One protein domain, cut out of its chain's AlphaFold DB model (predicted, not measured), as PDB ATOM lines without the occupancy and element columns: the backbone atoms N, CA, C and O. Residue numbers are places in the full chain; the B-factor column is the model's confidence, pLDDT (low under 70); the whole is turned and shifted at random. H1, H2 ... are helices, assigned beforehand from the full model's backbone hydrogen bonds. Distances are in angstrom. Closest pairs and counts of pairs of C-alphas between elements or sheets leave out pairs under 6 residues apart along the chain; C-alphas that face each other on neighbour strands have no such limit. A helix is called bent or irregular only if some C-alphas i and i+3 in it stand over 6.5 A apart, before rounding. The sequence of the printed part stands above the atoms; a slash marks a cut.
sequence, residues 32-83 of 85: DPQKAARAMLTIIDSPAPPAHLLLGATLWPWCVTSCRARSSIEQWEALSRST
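AT A GLANCE: This is residues 32 to 83 of the 85 residues of the protein "Short-chain dehydrogenase/reductase" of Pseudomonas oleovorans (UniProt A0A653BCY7). One helix, H1, forms one side of a flat body, and three shorter helices, H2, H3 and H4, follow each other round a nearly closed loop beside it, with H4 between H1 and H2. A long link, residues 45 to 56, runs from the end of H1 back to the beginning of H2. The 52 printed residues hold four named helices in the order H1, H2, H3, H4 and no named strand; the class is all helix. The whole is compact, with a radius of gyration of the C-alphas of 10.5 A and spans of 27 by 25 by 13 A.

HOW THE PARTS SIT: H1, residues 33 to 44, is the longest helix and touches no helix. It is close to but not clearly touching H4, residues 77 to 81; their closest C-alphas, those of Ala 39 and Leu 79, are 6.5 A apart. H4 is also close to but not clearly touching H2, residues 57 to 66, with the closest C-alphas, those of Ala 57 and Arg 81, 4.9 A apart. H2 and H3, residues 70 to 75, touch only at the corner by their link, and only just, with 3 pairs of C-alphas within 8 A; the closest are those of Val 64 and Arg 70, at 5.5 A. Their lines stand at a steep tilt of 38 degrees, only just steep, and run opposite ways. H3 and H4 meet only through their link. H1 is apart from H2 and from H3. In H1, H3 and H4 every O i to N i+4 pair is within hydrogen-bond range; in H2 2 of 6 are, beside 4 of 7 O i to N i+3 pairs.

IN THESE COORDINATES: H1 begins at C-alpha 33, (44.567, 2.593, 75.201), and is 16.6 A long. H2 is 15.8 A long and irregular: C-alphas 58 and 61 are 7.2 A apart. H3 has six residues and H4 five; H4 ends at C-alpha 81, (41.027, 1.761, 87.249).

THE WHOLE: The C-alphas farthest apart, those of Gln 34 and Arg 68, are 28.4 A apart, while the first and last printed ones, Asp 32 and Thr 83, are 5.8 A apart. The printed part has no cut. The link from H1 to H2 is long; those from H2 to H3 and from H3 to H4 are tight. The mean pLDDT of the printed part is 83.6, and residues 59 to 67, of which 59 to 66 belong to H2, are under 70.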
ATOM      1  N   ASP A  32      43.968  -0.729  78.472       89.88
ATOM      2  CA  ASP A  32      43.293  -0.471  77.202       89.88
ATOM      3  C   ASP A  32      43.530   0.993  76.777       89.88
ATOM      4  O   ASP A  32      42.996   1.917  77.404       89.88
ATOM      5  N   PRO A  33      44.297   1.243  75.695       89.50
ATOM      6  CA  PRO A  33      44.567   2.593  75.201       89.50
ATOM      7  C   PRO A  33      43.305   3.399  74.861       89.50
ATOM      8  O   PRO A  33      43.295   4.618  75.029       89.50
ATOM      9  N   GLN A  34      42.230   2.749  74.405       92.25
ATOM     10  CA  GLN A  34      40.967   3.422  74.096       92.25
ATOM     11  C   GLN A  34      40.216   3.818  75.367       92.25
ATOM     12  O   GLN A  34      39.585   4.877  75.411       92.25
ATOM     13  N   LYS A  35      40.252   2.989  76.419       91.94
ATOM     14  CA  LYS A  35      39.708   3.381  77.731       91.94
ATOM     15  C   LYS A  35      40.552   4.497  78.356       91.94
ATOM     16  O   LYS A  35      39.985   5.455  78.872       91.94
ATOM     17  N   ALA A  36      41.876   4.439  78.222       91.81
ATOM     18  CA  ALA A  36      42.780   5.494  78.677       91.81
ATOM     19  C   ALA A  36      42.487   6.845  78.002       91.81
ATOM     20  O   ALA A  36      42.351   7.857  78.685       91.81
ATOM     21  N   ALA A  37      42.313   6.859  76.677       93.56
ATOM     22  CA  ALA A  37      41.954   8.068  75.935       93.56
ATOM     23  C   ALA A  37      40.615   8.662  76.404       93.56
ATOM     24  O   ALA A  37      40.507   9.869  76.608       93.56
ATOM     25  N   ARG A  38      39.606   7.814  76.642       94.19
ATOM     26  CA  ARG A  38      38.313   8.253  77.191       94.19
ATOM     27  C   ARG A  38      38.456   8.878  78.577       94.19
ATOM     28  O   ARG A  38      37.884   9.936  78.811       94.19
ATOM     29  N   ALA A  39      39.260   8.283  79.457       93.00
ATOM     30  CA  ALA A  39      39.524   8.848  80.778       93.00
ATOM     31  C   ALA A  39      40.212  10.222  80.703       93.00
ATOM     32  O   ALA A  39      39.866  11.120  81.468       93.00
ATOM     33  N   MET A  40      41.137  10.418  79.756       92.94
ATOM     34  CA  MET A  40      41.757  11.729  79.528       92.94
ATOM     35  C   MET A  40      40.730  12.783  79.096       92.94
ATOM     36  O   MET A  40      40.769  13.899  79.604       92.94
ATOM     37  N   LEU A  41      39.788  12.436  78.212       94.94
ATOM     38  CA  LEU A  41      38.715  13.354  77.804       94.94
ATOM     39  C   LEU A  41      37.820  13.736  78.991       94.94
ATOM     40  O   LEU A  41      37.559  14.914  79.201       94.94
ATOM     41  N   THR A  42      37.441  12.765  79.828       93.38
ATOM     42  CA  THR A  42      36.676  13.031  81.059       93.38
ATOM     43  C   THR A  42      37.401  13.990  82.005       93.38
ATOM     44  O   THR A  42      36.767  14.824  82.645       93.38
ATOM     45  N   ILE A  43      38.727  13.881  82.102       93.38
ATOM     46  CA  ILE A  43      39.546  14.765  82.937       93.38
ATOM     47  C   ILE A  43      39.591  16.182  82.363       93.38
ATOM     48  O   ILE A  43      39.492  17.136  83.129       93.38
ATOM     49  N   ILE A  44      39.722  16.328  81.043       93.06
ATOM     50  CA  ILE A  44      39.762  17.638  80.375       93.06
ATOM     51  C   ILE A  44      38.450  18.407  80.578       93.06
ATOM     52  O   ILE A  44      38.488  19.615  80.792       93.06
ATOM     53  N   ASP A  45      37.314  17.708  80.583       93.62
ATOM     54  CA  ASP A  45      35.997  18.307  80.830       93.62
ATOM     55  C   ASP A  45      35.716  18.576  82.323       93.62
ATOM     56  O   ASP A  45      34.675  19.137  82.679       93.62
ATOM     57  N   SER A  46      36.618  18.184  83.229       92.38
ATOM     58  CA  SER A  46      36.444  18.413  84.663       92.38
ATOM     59  C   SER A  46      36.676  19.885  85.026       92.38
ATOM     60  O   SER A  46      37.672  20.470  84.604       92.38
ATOM     61  N   PRO A  47      35.843  20.491  85.894       91.12
ATOM     62  CA  PRO A  47      36.065  21.857  86.373       91.12
ATOM     63  C   PRO A  47      37.305  21.999  87.273       91.12
ATOM     64  O   PRO A  47      37.767  23.114  87.507       91.12
ATOM     65  N   ALA A  48      37.841  20.892  87.795       88.69
ATOM     66  CA  ALA A  48      39.033  20.868  88.639       88.69
ATOM     67  C   ALA A  48      39.910  19.649  88.282       88.69
ATOM     68  O   ALA A  48      39.935  18.665  89.029       88.69
ATOM     69  N   PRO A  49      40.607  19.678  87.130       89.69
ATOM     70  CA  PRO A  49      41.423  18.555  86.692       89.69
ATOM     71  C   PRO A  49      42.638  18.364  87.618       89.69
ATOM     72  O   PRO A  49      43.225  19.347  88.088       89.69
ATOM     73  N   PRO A  50      43.059  17.116  87.889       87.69
ATOM     74  CA  PRO A  50      44.238  16.857  88.698       87.69
ATOM     75  C   PRO A  50      45.520  17.205  87.931       87.69
ATOM     76  O   PRO A  50      45.620  17.004  86.722       87.69
ATOM     77  N   ALA A  51      46.553  17.644  88.653       86.06
ATOM     78  CA  ALA A  51      47.881  17.864  88.070       86.06
ATOM     79  C   ALA A  51      48.574  16.554  87.642       86.06
ATOM     80  O   ALA A  51      49.460  16.570  86.792       86.06
ATOM     81  N   HIS A  52      48.180  15.424  88.242       84.81
ATOM     82  CA  HIS A  52      48.709  14.096  87.940       84.81
ATOM     83  C   HIS A  52      47.549  13.109  87.799       84.81
ATOM     84  O   HIS A  52      46.733  12.985  88.708       84.81
ATOM     85  N   LEU A  53      47.505  12.389  86.680       86.69
ATOM     86  CA  LEU A  53      46.523  11.342  86.411       86.69
ATOM     87  C   LEU A  53      47.229   9.990  86.337       86.69
ATOM     88  O   LEU A  53      48.201   9.836  85.596       86.69
ATOM     89  N   LEU A  54      46.727   9.014  87.089       87.00
ATOM     90  CA  LEU A  54      47.159   7.625  86.976       87.00
ATOM     91  C   LEU A  54      46.232   6.881  86.019       87.00
ATOM     92  O   LEU A  54      45.021   7.074  86.031       87.00
ATOM     93  N   LEU A  55      46.808   6.025  85.179       88.38
ATOM     94  CA  LEU A  55      46.072   5.210  84.219       88.38
ATOM     95  C   LEU A  55      46.473   3.752  84.441       88.38
ATOM     96  O   LEU A  55      47.637   3.387  84.261       88.38
ATOM     97  N   GLY A  56      45.506   2.955  84.882       82.69
ATOM     98  CA  GLY A  56      45.624   1.530  85.164       82.69
ATOM     99  C   GLY A  56      45.824   1.205  86.649       82.69
ATOM    100  O   GLY A  56      46.525   1.915  87.377       82.69
ATOM    101  N   ALA A  57      45.233   0.101  87.118       73.75
ATOM    102  CA  ALA A  57      45.266  -0.303  88.529       73.75
ATOM    103  C   ALA A  57      46.633  -0.819  88.993       73.75
ATOM    104  O   ALA A  57      46.945  -0.763  90.184       73.75
ATOM    105  N   THR A  58      47.478  -1.318  88.085       71.50
ATOM    106  CA  THR A  58      48.764  -1.942  88.459       71.50
ATOM    107  C   THR A  58      49.748  -0.943  89.079       71.50
ATOM    108  O   THR A  58      50.643  -1.332  89.828       71.50
ATOM    109  N   LEU A  59      49.573   0.352  88.803       67.88
ATOM    110  CA  LEU A  59      50.431   1.427  89.305       67.88
ATOM    111  C   LEU A  59      50.000   1.949  90.685       67.88
ATOM    112  O   LEU A  59      50.765   2.657  91.344       67.88
ATOM    113  N   TRP A  60      48.804   1.577  91.146       68.88
ATOM    114  CA  TRP A  60      48.198   2.114  92.362       68.88
ATOM    115  C   TRP A  60      48.989   1.839  93.650       68.88
ATOM    116  O   TRP A  60      49.301   2.800  94.359       68.88
ATOM    117  N   PRO A  61      49.406   0.588  93.951       69.25
ATOM    118  CA  PRO A  61      50.088   0.276  95.215       69.25
ATOM    119  C   PRO A  61      51.416   1.031  95.369       69.25
ATOM    120  O   PRO A  61      51.849   1.356  96.475       69.25
ATOM    121  N   TRP A  62      52.054   1.323  94.236       66.44
ATOM    122  CA  TRP A  62      53.362   1.957  94.160       66.44
ATOM    123  C   TRP A  62      53.268   3.479  94.247       66.44
ATOM    124  O   TRP A  62      54.097   4.114  94.893       66.44
ATOM    125  N   CYS A  63      52.255   4.080  93.620       68.81
ATOM    126  CA  CYS A  63      52.165   5.533  93.522       68.81
ATOM    127  C   CYS A  63      51.580   6.174  94.788       68.81
ATOM    128  O   CYS A  63      52.103   7.175  95.277       68.81
ATOM    129  N   VAL A  64      50.547   5.569  95.379       67.12
ATOM    130  CA  VAL A  64      49.825   6.121  96.543       67.12
ATOM    131  C   VAL A  64      50.720   6.264  97.782       67.12
ATOM    132  O   VAL A  64      50.522   7.160  98.603       67.12
ATOM    133  N   THR A  65      51.738   5.415  97.911       62.78
ATOM    134  CA  THR A  65      52.625   5.379  99.085       62.78
ATOM    135  C   THR A  65      53.718   6.452  99.043       62.78
ATOM    136  O   THR A  65      54.192   6.887 100.090       62.78
ATOM    137  N   SER A  66      54.109   6.922  97.855       65.19
ATOM    138  CA  SER A  66      55.255   7.830  97.682       65.19
ATOM    139  C   SER A  66      54.887   9.213  97.141       65.19
ATOM    140  O   SER A  66      55.766  10.059  96.980       65.19
ATOM    141  N   CYS A  67      53.608   9.471  96.853       67.25
ATOM    142  CA  CYS A  67      53.198  10.687  96.159       67.25
ATOM    143  C   CYS A  67      52.635  11.762  97.102       67.25
ATOM    144  O   CYS A  67      51.689  11.524  97.852       67.25
ATOM    145  N   ARG A  68      53.155  12.996  96.997       72.31
ATOM    146  CA  ARG A  68      52.592  14.183  97.677       72.31
ATOM    147  C   ARG A  68      51.156  14.498  97.235       72.31
ATOM    148  O   ARG A  68      50.433  15.154  97.973       72.31
ATOM    149  N   ALA A  69      50.740  14.023  96.061       73.38
ATOM    150  CA  ALA A  69      49.411  14.239  95.487       73.38
ATOM    151  C   ALA A  69      48.388  13.146  95.862       73.38
ATOM    152  O   ALA A  69      47.393  12.971  95.163       73.38
ATOM    153  N   ARG A  70      48.629  12.398  96.947       79.19
ATOM    154  CA  ARG A  70      47.832  11.232  97.349       79.19
ATOM    155  C   ARG A  70      46.321  11.479  97.386       79.19
ATOM    156  O   ARG A  70      45.588  10.673  96.835       79.19
ATOM    157  N   SER A  71      45.864  12.581  97.978       81.00
ATOM    158  CA  SER A  71      44.428  12.887  98.090       81.00
ATOM    159  C   SER A  71      43.758  13.103  96.731       81.00
ATOM    160  O   SER A  71      42.642  12.643  96.504       81.00
ATOM    161  N   SER A  72      44.451  13.771  95.808       80.75
ATOM    162  CA  SER A  72      43.981  13.942  94.434       80.75
ATOM    163  C   SER A  72      43.980  12.607  93.696       80.75
ATOM    164  O   SER A  72      43.013  12.291  93.021       80.75
ATOM    165  N   ILE A  73      45.012  11.782  93.880       82.44
ATOM    166  CA  ILE A  73      45.049  10.433  93.314       82.44
ATOM    167  C   ILE A  73      43.840   9.631  93.810       82.44
ATOM    168  O   ILE A  73      43.046   9.203  92.982       82.44
ATOM    169  N   GLU A  74      43.631   9.519  95.125       85.12
ATOM    170  CA  GLU A  74      42.500   8.802  95.738       85.12
ATOM    171  C   GLU A  74      41.136   9.279  95.206       85.12
ATOM    172  O   GLU A  74      40.277   8.453  94.901       85.12
ATOM    173  N   GLN A  75      40.954  10.589  94.994       87.81
ATOM    174  CA  GLN A  75      39.732  11.147  94.398       87.81
ATOM    175  C   GLN A  75      39.422  10.572  93.002       87.81
ATOM    176  O   GLN A  75      38.254  10.409  92.650       87.81
ATOM    177  N   TRP A  76      40.449  10.250  92.213       87.38
ATOM    178  CA  TRP A  76      40.325   9.787  90.829       87.38
ATOM    179  C   TRP A  76      40.562   8.276  90.665       87.38
ATOM    180  O   TRP A  76      40.760   7.800  89.542       87.38
ATOM    181  N   GLU A  77      40.512   7.492  91.748       87.19
ATOM    182  CA  GLU A  77      40.779   6.045  91.712       87.19
ATOM    183  C   GLU A  77      39.875   5.304  90.727       87.19
ATOM    184  O   GLU A  77      40.359   4.569  89.864       87.19
ATOM    185  N   ALA A  78      38.560   5.512  90.829       87.12
ATOM    186  CA  ALA A  78      37.589   4.801  90.004       87.12
ATOM    187  C   ALA A  78      37.835   5.036  88.505       87.12
ATOM    188  O   ALA A  78      37.807   4.093  87.712       87.12
ATOM    189  N   LEU A  79      38.152   6.279  88.126       87.50
ATOM    190  CA  LEU A  79      38.472   6.627  86.745       87.50
ATOM    191  C   LEU A  79      39.799   5.997  86.307       87.50
ATOM    192  O   LEU A  79      39.875   5.420  85.227       87.50
ATOM    193  N   SER A  80      40.818   6.034  87.163       85.88
ATOM    194  CA  SER A  80      42.135   5.449  86.884       85.88
ATOM    195  C   SER A  80      42.033   3.947  86.589       85.88
ATOM    196  O   SER A  80      42.586   3.460  85.602       85.88
ATOM    197  N   ARG A  81      41.256   3.213  87.395       87.44
ATOM    198  CA  ARG A  81      41.027   1.761  87.249       87.44
ATOM    199  C   ARG A  81      40.130   1.406  86.065       87.44
ATOM    200  O   ARG A  81      40.236   0.320  85.512       87.44
ATOM    201  N   SER A  82      39.276   2.330  85.623       86.81
ATOM    202  CA  SER A  82      38.424   2.114  84.444       86.81
ATOM    203  C   SER A  82      39.215   1.948  83.140       86.81
ATOM    204  O   SER A  82      38.664   1.511  82.133       86.81
ATOM    205  N   THR A  83      40.507   2.285  83.159       86.62
ATOM    206  CA  THR A  83      41.401   2.205  81.998       86.62
ATOM    207  C   THR A  83      42.093   0.854  81.839       86.62
ATOM    208  O   THR A  83      42.779   0.628  80.840       86.62
TER     209      THR A  83